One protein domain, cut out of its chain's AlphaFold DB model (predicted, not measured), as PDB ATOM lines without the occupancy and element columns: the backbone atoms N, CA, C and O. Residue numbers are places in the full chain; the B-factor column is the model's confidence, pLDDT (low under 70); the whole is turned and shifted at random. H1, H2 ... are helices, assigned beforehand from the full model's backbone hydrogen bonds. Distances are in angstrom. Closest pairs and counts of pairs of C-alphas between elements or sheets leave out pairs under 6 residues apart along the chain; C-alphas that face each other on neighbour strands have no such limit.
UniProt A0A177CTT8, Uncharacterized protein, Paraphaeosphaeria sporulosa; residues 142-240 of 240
ATOM      1  N   THR A 142     -17.432  15.793 115.990       94.62
ATOM      2  CA  THR A 142     -18.566  15.383 116.820       94.62
ATOM      3  C   THR A 142     -18.784  16.381 117.954       94.62
ATOM      4  O   THR A 142     -17.874  16.687 118.722       94.62
ATOM      5  N   LYS A 143     -20.015  16.877 118.083       95.19
ATOM      6  CA  LYS A 143     -20.422  17.737 119.198       95.19
ATOM      7  C   LYS A 143     -20.997  16.891 120.322       95.19
ATOM      8  O   LYS A 143     -21.808  16.000 120.071       95.19
ATOM      9  N   LEU A 144     -20.629  17.204 121.558       96.38
ATOM     10  CA  LEU A 144     -21.205  16.570 122.731       96.38
ATOM     11  C   LEU A 144     -22.659  17.026 122.896       96.38
ATOM     12  O   LEU A 144     -22.941  18.154 123.296       96.38
ATOM     13  N   THR A 145     -23.587  16.133 122.570       96.50
ATOM     14  CA  THR A 145     -25.026  16.295 122.798       96.50
ATOM     15  C   THR A 145     -25.494  15.344 123.896       96.50
ATOM     16  O   THR A 145     -24.761  14.444 124.309       96.50
ATOM     17  N   VAL A 146     -26.747  15.488 124.337       97.00
ATOM     18  CA  VAL A 146     -27.390  14.538 125.261       97.00
ATOM     19  C   VAL A 146     -27.327  13.103 124.728       97.00
ATOM     20  O   VAL A 146     -27.033  12.178 125.481       97.00
ATOM     21  N   GLN A 147     -27.539  12.910 123.423       97.56
ATOM     22  CA  GLN A 147     -27.489  11.587 122.800       97.56
ATOM     23  C   GLN A 147     -26.071  11.014 122.808       97.56
ATOM     24  O   GLN A 147     -25.900   9.859 123.183       97.56
ATOM     25  N   VAL A 148     -25.063  11.823 122.461       97.81
ATOM     26  CA  VAL A 148     -23.655  11.400 122.518       97.81
ATOM     27  C   VAL A 148     -23.276  11.029 123.949       97.81
ATOM     28  O   VAL A 148     -22.758   9.943 124.164       97.81
ATOM     29  N   ALA A 149     -23.605  11.862 124.938       98.19
ATOM     30  CA  ALA A 149     -23.321  11.584 126.346       98.19
ATOM     31  C   ALA A 149     -24.039  10.333 126.874       98.19
ATOM     32  O   ALA A 149     -23.445   9.547 127.607       98.19
ATOM     33  N   THR A 150     -25.282  10.101 126.453       98.50
ATOM     34  CA  THR A 150     -26.009   8.857 126.757       98.50
ATOM     35  C   THR A 150     -25.260   7.649 126.189       98.50
ATOM     36  O   THR A 150     -24.991   6.695 126.913       98.50
ATOM     37  N   THR A 151     -24.848   7.698 124.916       98.44
ATOM     38  CA  THR A 151     -24.079   6.613 124.284       98.44
ATOM     39  C   THR A 151     -22.704   6.431 124.933       98.44
ATOM     40  O   THR A 151     -22.275   5.295 125.118       98.44
ATOM     41  N   MET A 152     -22.033   7.510 125.352       98.38
ATOM     42  CA  MET A 152     -20.797   7.437 126.142       98.38
ATOM     43  C   MET A 152     -21.019   6.709 127.472       98.38
ATOM     44  O   MET A 152     -20.195   5.879 127.845       98.38
ATOM     45  N   GLY A 153     -22.123   6.993 128.170       98.50
ATOM     46  CA  GLY A 153     -22.477   6.333 129.429       98.50
ATOM     47  C   GLY A 153     -22.759   4.844 129.240       98.50
ATOM     48  O   GLY A 153     -22.206   4.016 129.963       98.50
ATOM     49  N   SER A 154     -23.526   4.481 128.208       98.56
ATOM     50  CA  SER A 154     -23.754   3.077 127.840       98.56
ATOM     51  C   SER A 154     -22.460   2.358 127.448       98.56
ATOM     52  O   SER A 154     -22.266   1.200 127.810       98.56
ATOM     53  N   PHE A 155     -21.545   3.043 126.756       98.06
ATOM     54  CA  PHE A 155     -20.250   2.471 126.398       98.06
ATOM     55  C   PHE A 155     -19.360   2.264 127.631       98.06
ATOM     56  O   PHE A 155     -18.791   1.193 127.813       98.06
ATOM     57  N   ALA A 156     -19.300   3.245 128.533       98.06
ATOM     58  CA  ALA A 156     -18.611   3.116 129.815       98.06
ATOM     59  C   ALA A 156     -19.168   1.949 130.648       98.06
ATOM     60  O   ALA A 156     -18.404   1.181 131.237       98.06
ATOM     61  N   LYS A 157     -20.494   1.773 130.654       98.06
ATOM     62  CA  LYS A 157     -21.174   0.644 131.295       98.06
ATOM     63  C   LYS A 157     -20.764  -0.695 130.684       98.06
ATOM     64  O   LYS A 157     -20.465  -1.617 131.435       98.06
ATOM     65  N   LEU A 158     -20.704  -0.791 129.354       97.38
ATOM     66  CA  LEU A 158     -20.222  -1.986 128.654       97.38
ATOM     67  C   LEU A 158     -18.781  -2.335 129.051       97.38
ATOM     68  O   LEU A 158     -18.449  -3.503 129.186       97.38
ATOM     69  N   LEU A 159     -17.936  -1.332 129.298       96.44
ATOM     70  CA  LEU A 159     -16.567  -1.526 129.791       96.44
ATOM     71  C   LEU A 159     -16.486  -1.774 131.310       96.44
ATOM     72  O   LEU A 159     -15.392  -1.803 131.874       96.44
ATOM     73  N   GLY A 160     -17.624  -1.959 131.988       96.50
ATOM     74  CA  GLY A 160     -17.699  -2.294 133.409       96.50
ATOM     75  C   GLY A 160     -17.482  -1.122 134.365       96.50
ATOM     76  O   GLY A 160     -17.323  -1.339 135.567       96.50
ATOM     77  N   LEU A 161     -17.509   0.126 133.881       97.06
ATOM     78  CA  LEU A 161     -17.296   1.317 134.716       97.06
ATOM     79  C   LEU A 161     -18.488   1.660 135.627       97.06
ATOM     80  O   LEU A 161     -18.437   2.634 136.372       97.06
ATOM     81  N   ASN A 162     -19.560   0.868 135.584       96.94
ATOM     82  CA  ASN A 162     -20.691   0.957 136.506       96.94
ATOM     83  C   ASN A 162     -20.602  -0.044 137.676       96.94
ATOM     84  O   ASN A 162     -21.533  -0.132 138.481       96.94
ATOM     85  N   SER A 163     -19.542  -0.855 137.719       93.44
ATOM     86  CA  SER A 163     -19.325  -1.893 138.729       93.44
ATOM     87  C   SER A 163     -18.663  -1.346 139.999       93.44
ATOM     88  O   SER A 163     -18.205  -0.209 140.046       93.44
ATOM     89  N   HIS A 164     -18.577  -2.181 141.037       90.12
ATOM     90  CA  HIS A 164     -18.011  -1.796 142.331       90.12
ATOM     91  C   HIS A 164     -16.502  -1.544 142.318       90.12
ATOM     92  O   HIS A 164     -16.001  -0.836 143.185       90.12
ATOM     93  N   CYS A 165     -15.784  -2.064 141.324       89.50
ATOM     94  CA  CYS A 165     -14.356  -1.807 141.142       89.50
ATOM     95  C   CYS A 165     -14.085  -0.456 140.454       89.50
ATOM     96  O   CYS A 165     -12.942   0.007 140.398       89.50
ATOM     97  N   ALA A 166     -15.113   0.186 139.889       94.12
ATOM     98  CA  ALA A 166     -14.967   1.461 139.210       94.12
ATOM     99  C   ALA A 166     -14.870   2.615 140.219       94.12
ATOM    100  O   ALA A 166     -15.674   2.734 141.140       94.12
ATOM    101  N   SER A 167     -13.883   3.487 140.020       95.69
ATOM    102  CA  SER A 167     -13.672   4.682 140.830       95.69
ATOM    103  C   SER A 167     -14.021   5.932 140.026       95.69
ATOM    104  O   SER A 167     -14.070   5.901 138.791       95.69
ATOM    105  N   HIS A 168     -14.172   7.060 140.721       96.56
ATOM    106  CA  HIS A 168     -14.294   8.378 140.097       96.56
ATOM    107  C   HIS A 168     -13.180   8.624 139.060       96.56
ATOM    108  O   HIS A 168     -13.440   9.099 137.956       96.56
ATOM    109  N   LYS A 169     -11.935   8.231 139.378       96.50
ATOM    110  CA  LYS A 169     -10.784   8.370 138.475       96.50
ATOM    111  C   LYS A 169     -10.926   7.526 137.205       96.50
ATOM    112  O   LYS A 169     -10.599   8.005 136.127       96.50
ATOM    113  N   HIS A 170     -11.433   6.295 137.302       96.81
ATOM    114  CA  HIS A 170     -11.614   5.437 136.123       96.81
ATOM    115  C   HIS A 170     -12.617   6.042 135.132       96.81
ATOM    116  O   HIS A 170     -12.381   6.029 133.924       96.81
ATOM    117  N   ILE A 171     -13.715   6.609 135.642       98.00
ATOM    118  CA  ILE A 171     -14.728   7.276 134.817       98.00
ATOM    119  C   ILE A 171     -14.146   8.538 134.171       98.00
ATOM    120  O   ILE A 171     -14.310   8.731 132.964       98.00
ATOM    121  N   SER A 172     -13.441   9.380 134.936       98.00
ATOM    122  CA  SER A 172     -12.868  10.618 134.399       98.00
ATOM    123  C   SER A 172     -11.770  10.355 133.362       98.00
ATOM    124  O   SER A 172     -11.768  10.992 132.308       98.00
ATOM    125  N   ASP A 173     -10.890   9.375 133.597       96.44
ATOM    126  CA  ASP A 173      -9.862   8.957 132.637       96.44
ATOM    127  C   ASP A 173     -10.492   8.417 131.343       96.44
ATOM    128  O   ASP A 173     -10.086   8.822 130.251       96.44
ATOM    129  N   PHE A 174     -11.523   7.568 131.439       96.94
ATOM    130  CA  PHE A 174     -12.256   7.075 130.268       96.94
ATOM    131  C   PHE A 174     -12.849   8.222 129.440       96.94
ATOM    132  O   PHE A 174     -12.667   8.275 128.223       96.94
ATOM    133  N   CYS A 175     -13.529   9.164 130.096       97.62
ATOM    134  CA  CYS A 175     -14.165  10.286 129.411       97.62
ATOM    135  C   CYS A 175     -13.129  11.209 128.763       97.62
ATOM    136  O   CYS A 175     -13.327  11.637 127.628       97.62
ATOM    137  N   SER A 176     -12.000  11.450 129.435       96.50
ATOM    138  CA  SER A 176     -10.888  12.230 128.890       96.50
ATOM    139  C   SER A 176     -10.314  11.603 127.620       96.50
ATOM    140  O   SER A 176     -10.145  12.320 126.634       96.50
ATOM    141  N   VAL A 177     -10.084  10.282 127.619       94.19
ATOM    142  CA  VAL A 177      -9.576   9.531 126.455       94.19
ATOM    143  C   VAL A 177     -10.572   9.524 125.297       94.19
ATOM    144  O   VAL A 177     -10.186   9.540 124.127       94.19
ATOM    145  N   LEU A 178     -11.874   9.469 125.589       94.94
ATOM    146  CA  LEU A 178     -12.868   9.506 124.525       94.94
ATOM    147  C   LEU A 178     -12.949  10.904 123.906       94.94
ATOM    148  O   LEU A 178     -12.917  11.028 122.686       94.94
ATOM    149  N   VAL A 179     -12.997  11.955 124.728       95.19
ATOM    150  CA  VAL A 179     -13.047  13.342 124.246       95.19
ATOM    151  C   VAL A 179     -11.816  13.682 123.414       95.19
ATOM    152  O   VAL A 179     -11.965  14.183 122.298       95.19
ATOM    153  N   ASP A 180     -10.611  13.378 123.903       93.12
ATOM    154  CA  ASP A 180      -9.386  13.698 123.170       93.12
ATOM    155  C   ASP A 180      -9.166  12.795 121.943       93.12
ATOM    156  O   ASP A 180      -8.807  13.283 120.866       93.12
ATOM    157  N   GLY A 181      -9.464  11.500 122.056       90.81
ATOM    158  CA  GLY A 181      -9.276  10.518 120.998       90.81
ATOM    159  C   GLY A 181     -10.245  10.705 119.836       90.81
ATOM    160  O   GLY A 181      -9.855  10.517 118.683       90.81
ATOM    161  N   TRP A 182     -11.483  11.121 120.127       93.62
ATOM    162  CA  TRP A 182     -12.524  11.378 119.129       93.62
ATOM    163  C   TRP A 182     -12.639  12.852 118.750       93.62
ATOM    164  O   TRP A 182     -13.419  13.185 117.864       93.62
ATOM    165  N   SER A 183     -11.854  13.738 119.377       93.50
ATOM    166  CA  SER A 183     -11.949  15.189 119.173       93.50
ATOM    167  C   SER A 183     -13.374  15.723 119.383       93.50
ATOM    168  O   SER A 183     -13.867  16.524 118.588       93.50
ATOM    169  N   ILE A 184     -14.046  15.258 120.441       94.50
ATOM    170  CA  ILE A 184     -15.419  15.666 120.759       94.50
ATOM    171  C   ILE A 184     -15.398  17.095 121.310       94.50
ATOM    172  O   ILE A 184     -14.743  17.374 122.310       94.50
ATOM    173  N   SER A 185     -16.142  18.003 120.680       92.19
ATOM    174  CA  SER A 185     -16.309  19.382 121.153       92.19
ATOM    175  C   SER A 185     -17.375  19.444 122.243       92.19
ATOM    176  O   SER A 185     -18.501  18.987 122.021       92.19
ATOM    177  N   THR A 186     -17.063  20.043 123.396       88.88
ATOM    178  CA  THR A 186     -18.071  20.270 124.438       88.88
ATOM    179  C   THR A 186     -18.765  21.629 124.261       88.88
ATOM    180  O   THR A 186     -18.189  22.564 123.692       88.88
ATOM    181  N   PRO A 187     -20.042  21.756 124.663       85.88
ATOM    182  CA  PRO A 187     -20.756  23.025 124.605       85.88
ATOM    183  C   PRO A 187     -20.351  23.951 125.759       85.88
ATOM    184  O   PRO A 187     -20.288  23.532 126.911       85.88
ATOM    185  N   GLY A 188     -20.197  25.247 125.472       76.06
ATOM    186  CA  GLY A 188     -19.860  26.254 126.488       76.06
ATOM    187  C   GLY A 188     -21.007  26.669 127.427       76.06
ATOM    188  O   GLY A 188     -20.758  27.347 128.417       76.06
ATOM    189  N   ASN A 189     -22.265  26.295 127.149       83.31
ATOM    190  CA  ASN A 189     -23.419  26.699 127.966       83.31
ATOM    191  C   ASN A 189     -23.644  25.745 129.157       83.31
ATOM    192  O   ASN A 189     -23.853  24.543 128.976       83.31
ATOM    193  N   ILE A 190     -23.689  26.311 130.367       78.00
ATOM    194  CA  ILE A 190     -23.882  25.608 131.646       78.00
ATOM    195  C   ILE A 190     -25.186  24.789 131.684       78.00
ATOM    196  O   ILE A 190     -25.170  23.638 132.122       78.00
ATOM    197  N   HIS A 191     -26.311  25.327 131.198       77.94
ATOM    198  CA  HIS A 191     -27.601  24.617 131.227       77.94
ATOM    199  C   HIS A 191     -27.584  23.369 130.339       77.94
ATOM    200  O   HIS A 191     -28.078  22.303 130.716       77.94
ATOM    201  N   THR A 192     -26.953  23.483 129.168       86.19
ATOM    202  CA  THR A 192     -26.738  22.355 128.260       86.19
ATOM    203  C   THR A 192     -25.814  21.321 128.900       86.19
ATOM    204  O   THR A 192     -26.103  20.126 128.847       86.19
ATOM    205  N   ARG A 193     -24.750  21.775 129.576       89.88
ATOM    206  CA  ARG A 193     -23.802  20.907 130.281       89.88
ATOM    207  C   ARG A 193     -24.487  20.081 131.371       89.88
ATOM    208  O   ARG A 193     -24.271  18.878 131.406       89.88
ATOM    209  N   SER A 194     -25.370  20.678 132.174       92.69
ATOM    210  CA  SER A 194     -26.120  19.961 133.219       92.69
ATOM    211  C   SER A 194     -26.982  18.818 132.660       92.69
ATOM    212  O   SER A 194     -26.939  17.697 133.158       92.69
ATOM    213  N   SER A 195     -27.710  19.050 131.563       94.50
ATOM    214  CA  SER A 195     -28.545  18.001 130.946       94.50
ATOM    215  C   SER A 195     -27.707  16.862 130.349       94.50
ATOM    216  O   SER A 195     -28.068  15.685 130.443       94.50
ATOM    217  N   ILE A 196     -26.564  17.199 129.746       96.81
ATOM    218  CA  ILE A 196     -25.611  16.240 129.172       96.81
ATOM    219  C   ILE A 196     -24.993  15.371 130.270       96.81
ATOM    220  O   ILE A 196     -24.980  14.146 130.140       96.81
ATOM    221  N   THR A 197     -24.513  15.985 131.355       96.56
ATOM    222  CA  THR A 197     -23.892  15.262 132.474       96.56
ATOM    223  C   THR A 197     -24.907  14.351 133.152       96.56
ATOM    224  O   THR A 197     -24.582  13.204 133.464       96.56
ATOM    225  N   GLN A 198     -26.162  14.803 133.285       97.56
ATOM    226  CA  GLN A 198     -27.249  13.977 133.804       97.56
ATOM    227  C   GLN A 198     -27.453  12.712 132.967       97.56
ATOM    228  O   GLN A 198     -27.591  11.611 133.495       97.56
ATOM    229  N   SER A 199     -27.475  12.888 131.646       98.25
ATOM    230  CA  SER A 199     -27.788  11.819 130.700       98.25
ATOM    231  C   SER A 199     -26.691  10.759 130.666       98.25
ATOM    232  O   SER A 199     -26.995   9.568 130.659       98.25
ATOM    233  N   PHE A 200     -25.420  11.177 130.730       98.56
ATOM    234  CA  PHE A 200     -24.297  10.255 130.914       98.56
ATOM    235  C   PHE A 200     -24.437   9.456 132.214       98.56
ATOM    236  O   PHE A 200     -24.330   8.231 132.195       98.56
ATOM    237  N   ALA A 201     -24.694  10.136 133.337       98.38
ATOM    238  CA  ALA A 201     -24.722   9.502 134.651       98.38
ATOM    239  C   ALA A 201     -25.862   8.477 134.785       98.38
ATOM    240  O   ALA A 201     -25.639   7.372 135.285       98.38
ATOM    241  N   ILE A 202     -27.053   8.803 134.263       98.44
ATOM    242  CA  ILE A 202     -28.178   7.860 134.171       98.44
ATOM    243  C   ILE A 202     -27.806   6.657 133.296       98.44
ATOM    244  O   ILE A 202     -28.034   5.518 133.699       98.44
ATOM    245  N   ALA A 203     -27.237   6.893 132.109       98.44
ATOM    246  CA  ALA A 203     -26.913   5.825 131.164       98.44
ATOM    247  C   ALA A 203     -25.824   4.880 131.689       98.44
ATOM    248  O   ALA A 203     -25.927   3.663 131.512       98.44
ATOM    249  N   LEU A 204     -24.813   5.423 132.380       98.38
ATOM    250  CA  LEU A 204     -23.809   4.619 133.070       98.38
ATOM    251  C   LEU A 204     -24.469   3.729 134.130       98.38
ATOM    252  O   LEU A 204     -24.159   2.541 134.215       98.38
ATOM    253  N   GLY A 205     -25.393   4.295 134.917       97.38
ATOM    254  CA  GLY A 205     -26.129   3.562 135.945       97.38
ATOM    255  C   GLY A 205     -25.184   2.905 136.949       97.38
ATOM    256  O   GLY A 205     -25.208   1.680 137.111       97.38
ATOM    257  N   SER A 206     -24.297   3.713 137.546       96.31
ATOM    258  CA  SER A 206     -23.322   3.241 138.533       96.31
ATOM    259  C   SER A 206     -24.021   2.558 139.703       96.31
ATOM    260  O   SER A 206     -25.027   3.053 140.207       96.31
ATOM    261  N   LYS A 207     -23.489   1.408 140.125       94.19
ATOM    262  CA  LYS A 207     -24.022   0.638 141.255       94.19
ATOM    263  C   LYS A 207     -23.426   1.057 142.600       94.19
ATOM    264  O   LYS A 207     -23.925   0.616 143.629       94.19
ATOM    265  N   THR A 208     -22.353   1.845 142.594       92.31
ATOM    266  CA  THR A 208     -21.565   2.151 143.800       92.31
ATOM    267  C   THR A 208     -21.334   3.628 144.043       92.31
ATOM    268  O   THR A 208     -21.357   4.054 145.192       92.31
ATOM    269  N   LEU A 209     -21.109   4.411 142.991       95.88
ATOM    270  CA  LEU A 209     -20.912   5.853 143.117       95.88
ATOM    271  C   LEU A 209     -22.263   6.560 143.132       95.88
ATOM    272  O   LEU A 209     -23.168   6.176 142.382       95.88
ATOM    273  N   ALA A 210     -22.389   7.615 143.939       96.94
ATOM    274  CA  ALA A 210     -23.583   8.438 143.897       96.94
ATOM    275  C   ALA A 210     -23.706   9.100 142.518       96.94
ATOM    276  O   ALA A 210     -22.720   9.354 141.822       96.94
ATOM    277  N   LEU A 211     -24.940   9.421 142.120       97.19
ATOM    278  CA  LEU A 211     -25.202  10.052 140.826       97.19
ATOM    279  C   LEU A 211     -24.384  11.341 140.643       97.19
ATOM    280  O   LEU A 211     -23.916  11.618 139.541       97.19
ATOM    281  N   GLN A 212     -24.192  12.105 141.722       97.25
ATOM    282  CA  GLN A 212     -23.403  13.333 141.702       97.25
ATOM    283  C   GLN A 212     -21.912  13.062 141.454       97.25
ATOM    284  O   GLN A 212     -21.345  13.678 140.556       97.25
ATOM    285  N   ASP A 213     -21.320  12.066 142.119       97.56
ATOM    286  CA  ASP A 213     -19.915  11.684 141.905       97.56
ATOM    287  C   ASP A 213     -19.655  11.256 140.454       97.56
ATOM    288  O   ASP A 213     -18.613  11.553 139.874       97.56
ATOM    289  N   VAL A 214     -20.617  10.564 139.833       98.19
ATOM    290  CA  VAL A 214     -20.526  10.174 138.417       98.19
ATOM    291  C   VAL A 214     -20.557  11.399 137.501       98.19
ATOM    292  O   VAL A 214     -19.799  11.456 136.529       98.19
ATOM    293  N   ARG A 215     -21.421  12.381 137.790       97.88
ATOM    294  CA  ARG A 215     -21.478  13.637 137.027       97.88
ATOM    295  C   ARG A 215     -20.170  14.412 137.161       97.88
ATOM    296  O   ARG A 215     -19.659  14.886 136.149       97.88
ATOM    297  N   ASP A 216     -19.620  14.495 138.366       97.88
ATOM    298  CA  ASP A 216     -18.374  15.215 138.643       97.88
ATOM    299  C   ASP A 216     -17.175  14.532 137.965       97.88
ATOM    300  O   ASP A 216     -16.352  15.201 137.329       97.88
ATOM    301  N   ALA A 217     -17.132  13.195 137.963       98.19
ATOM    302  CA  ALA A 217     -16.132  12.423 137.227       98.19
ATOM    303  C   ALA A 217     -16.215  12.672 135.720       98.19
ATOM    304  O   ALA A 217     -15.194  12.876 135.057       98.19
ATOM    305  N   PHE A 218     -17.433  12.684 135.177       98.19
ATOM    306  CA  PHE A 218     -17.676  12.966 133.770       98.19
ATOM    307  C   PHE A 218     -17.217  14.383 133.398       98.19
ATOM    308  O   PHE A 218     -16.433  14.529 132.465       98.19
ATOM    309  N   ILE A 219     -17.613  15.407 134.166       97.00
ATOM    310  CA  ILE A 219     -17.181  16.809 133.995       97.00
ATOM    311  C   ILE A 219     -15.655  16.914 134.016       97.00
ATOM    312  O   ILE A 219     -15.081  17.475 133.085       97.00
ATOM    313  N   THR A 220     -15.010  16.313 135.018       97.75
ATOM    314  CA  THR A 220     -13.545  16.289 135.152       97.75
ATOM    315  C   THR A 220     -12.881  15.676 133.917       97.75
ATOM    316  O   THR A 220     -11.876  16.181 133.416       97.75
ATOM    317  N   GLY A 221     -13.447  14.580 133.404       97.75
ATOM    318  CA  GLY A 221     -12.964  13.928 132.193       97.75
ATOM    319  C   GLY A 221     -13.130  14.790 130.943       97.75
ATOM    320  O   GLY A 221     -12.205  14.860 130.135       97.75
ATOM    321  N   LEU A 222     -14.266  15.485 130.802       96.69
ATOM    322  CA  LEU A 222     -14.496  16.434 129.709       96.69
ATOM    323  C   LEU A 222     -13.443  17.549 129.716       96.69
ATOM    324  O   LEU A 222     -12.758  17.730 128.712       96.69
ATOM    325  N   ASP A 223     -13.265  18.227 130.853       95.81
ATOM    326  CA  ASP A 223     -12.329  19.353 130.980       95.81
ATOM    327  C   ASP A 223     -10.891  18.920 130.661       95.81
ATOM    328  O   ASP A 223     -10.163  19.594 129.927       95.81
ATOM    329  N   ARG A 224     -10.478  17.745 131.154       96.44
ATOM    330  CA  ARG A 224      -9.154  17.187 130.858       96.44
ATOM    331  C   ARG A 224      -8.992  16.819 129.383       96.44
ATOM    332  O   ARG A 224      -7.935  17.073 128.807       96.44
ATOM    333  N   GLY A 225     -10.016  16.233 128.763       95.75
ATOM    334  CA  GLY A 225     -10.012  15.908 127.337       95.75
ATOM    335  C   GLY A 225      -9.888  17.154 126.455       95.75
ATOM    336  O   GLY A 225      -9.069  17.188 125.536       95.75
ATOM    337  N   GLU A 226     -10.630  18.216 126.770       94.44
ATOM    338  CA  GLU A 226     -10.521  19.501 126.071       94.44
ATOM    339  C   GLU A 226      -9.147  20.145 126.246       94.44
ATOM    340  O   GLU A 226      -8.547  20.620 125.276       94.44
ATOM    341  N   TRP A 227      -8.610  20.105 127.467       94.44
ATOM    342  CA  TRP A 227      -7.260  20.578 127.740       94.44
ATOM    343  C   TRP A 227      -6.217  19.812 126.911       94.44
ATOM    344  O   TRP A 227      -5.363  20.440 126.278       94.44
ATOM    345  N   ASN A 228      -6.318  18.479 126.823       93.19
ATOM    346  CA  ASN A 228      -5.439  17.656 125.984       93.19
ATOM    347  C   ASN A 228      -5.528  18.079 124.505       93.19
ATOM    348  O   ASN A 228      -4.499  18.267 123.846       93.19
ATOM    349  N   LEU A 229      -6.743  18.276 123.978       90.88
ATOM    350  CA  LEU A 229      -6.960  18.725 122.599       90.88
ATOM    351  C   LEU A 229      -6.288  20.076 122.327       90.88
ATOM    352  O   LEU A 229      -5.556  20.213 121.340       90.88
ATOM    353  N   ALA A 230      -6.485  21.055 123.213       90.06
ATOM    354  CA  ALA A 230      -5.877  22.378 123.102       90.06
ATOM    355  C   ALA A 230      -4.340  22.310 123.182       90.06
ATOM    356  O   ALA A 230      -3.632  22.888 122.344       90.06
ATOM    357  N   TYR A 231      -3.813  21.542 124.140       89.69
ATOM    358  CA  TYR A 231      -2.380  21.339 124.337       89.69
ATOM    359  C   TYR A 231      -1.712  20.769 123.076       89.69
ATOM    360  O   TYR A 231      -0.755  21.348 122.551       89.69
ATOM    361  N   TYR A 232      -2.244  19.681 122.513       84.75
ATOM    362  CA  TYR A 232      -1.655  19.057 121.324       84.75
ATOM    363  C   TYR A 232      -1.908  19.842 120.027       84.75
ATOM    364  O   TYR A 232      -1.082  19.780 119.107       84.75
ATOM    365  N   ALA A 233      -2.993  20.618 119.937       83.31
ATOM    366  CA  ALA A 233      -3.233  21.522 118.813       83.31
ATOM    367  C   ALA A 233      -2.199  22.660 118.760       83.31
ATOM    368  O   ALA A 233      -1.648  22.938 117.690       83.31
ATOM    369  N   SER A 234      -1.887  23.275 119.907       76.56
ATOM    370  CA  SER A 234      -0.908  24.368 119.995       76.56
ATOM    371  C   SER A 234       0.517  23.910 119.663       76.56
ATOM    372  O   SER A 234       1.241  24.580 118.925       76.56
ATOM    373  N   ARG A 235       0.910  22.713 120.117       72.44
ATOM    374  CA  ARG A 235       2.257  22.170 119.899       72.44
ATOM    375  C   ARG A 235       2.549  21.867 118.427       72.44
ATOM    376  O   ARG A 235       3.666  22.090 117.977       72.44
ATOM    377  N   ARG A 236       1.539  21.442 117.654       61.59
ATOM    378  CA  ARG A 236       1.672  21.231 116.197       61.59
ATOM    379  C   ARG A 236       1.927  22.518 115.413       61.59
ATOM    380  O   ARG A 236       2.530  22.439 114.348       61.59
ATOM    381  N   ARG A 237       1.468  23.674 115.911       56.94
ATOM    382  CA  ARG A 237       1.718  24.979 115.274       56.94
ATOM    383  C   ARG A 237       3.147  25.479 115.486       56.94
ATOM    384  O   ARG A 237       3.619  26.232 114.659       56.94
ATOM    385  N   ARG A 238       3.826  25.057 116.560       51.50
ATOM    386  CA  ARG A 238       5.218  25.448 116.863       51.50
ATOM    387  C   ARG A 238       6.281  24.629 116.125       51.50
ATOM    388  O   ARG A 238       7.429  25.039 116.075       51.50
ATOM    389  N   THR A 239       5.924  23.448 115.624       49.16
ATOM    390  CA  THR A 239       6.839  22.535 114.910       49.16
ATOM    391  C   THR A 239       6.700  22.600 113.386       49.16
ATOM    392  O   THR A 239       7.257  21.753 112.692       49.16
ATOM    393  N   ARG A 240       5.879  23.520 112.880       39.53
ATOM    394  CA  ARG A 240       5.768  23.872 111.463       39.53
ATOM    395  C   ARG A 240       6.351  25.259 111.286       39.53
ATOM    396  O   ARG A 240       6.934  25.468 110.209       39.53
TER     397      ARG A 240
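AT A GLANCE: This is residues 142 to 240 of the 240 residues of an uncharacterized protein of Paraphaeosphaeria sporulosa (UniProt A0A177CTT8). Two pairs of helices, H1 beside H3 and H2 beside H4, cross in a compact body; residues 233 to 240, at the end of long H4, stick out. The printed part has 99 residues, all helix in class, with four named helices, H1 to H4, and no named strand. It is compact, radius of gyration of the C-alphas 13.6 A, spanning 48 by 29 by 18 A.

HOW THE PARTS SIT: H1, residues 146 to 158, touches H3, residues 190 to 204, at a shallow tilt of 29 degrees, the same way; their closest C-alphas, Gly 153 and Leu 204, are 4.2 A apart. H2, residues 168 to 182, touches H4, residues 211 to 238, at a steep tilt of 39 degrees, the same way; their closest C-alphas, Ser 172 and Gly 221, are 4.0 A apart. H1 and H4 are apart. Each O i to N i+4 pair is within hydrogen-bond range in H1, H2 and H3, and 22 of 24 in H4.

IN THESE COORDINATES: H1 begins at C-alpha 146 (-27.390, 14.538, 125.261). H4, 41.7 A long, ends at C-alpha 238 (5.218, 25.448, 116.863).

THE WHOLE: The printed part has no cut. The three links are short. Residues 236 to 240 have pLDDT under 70.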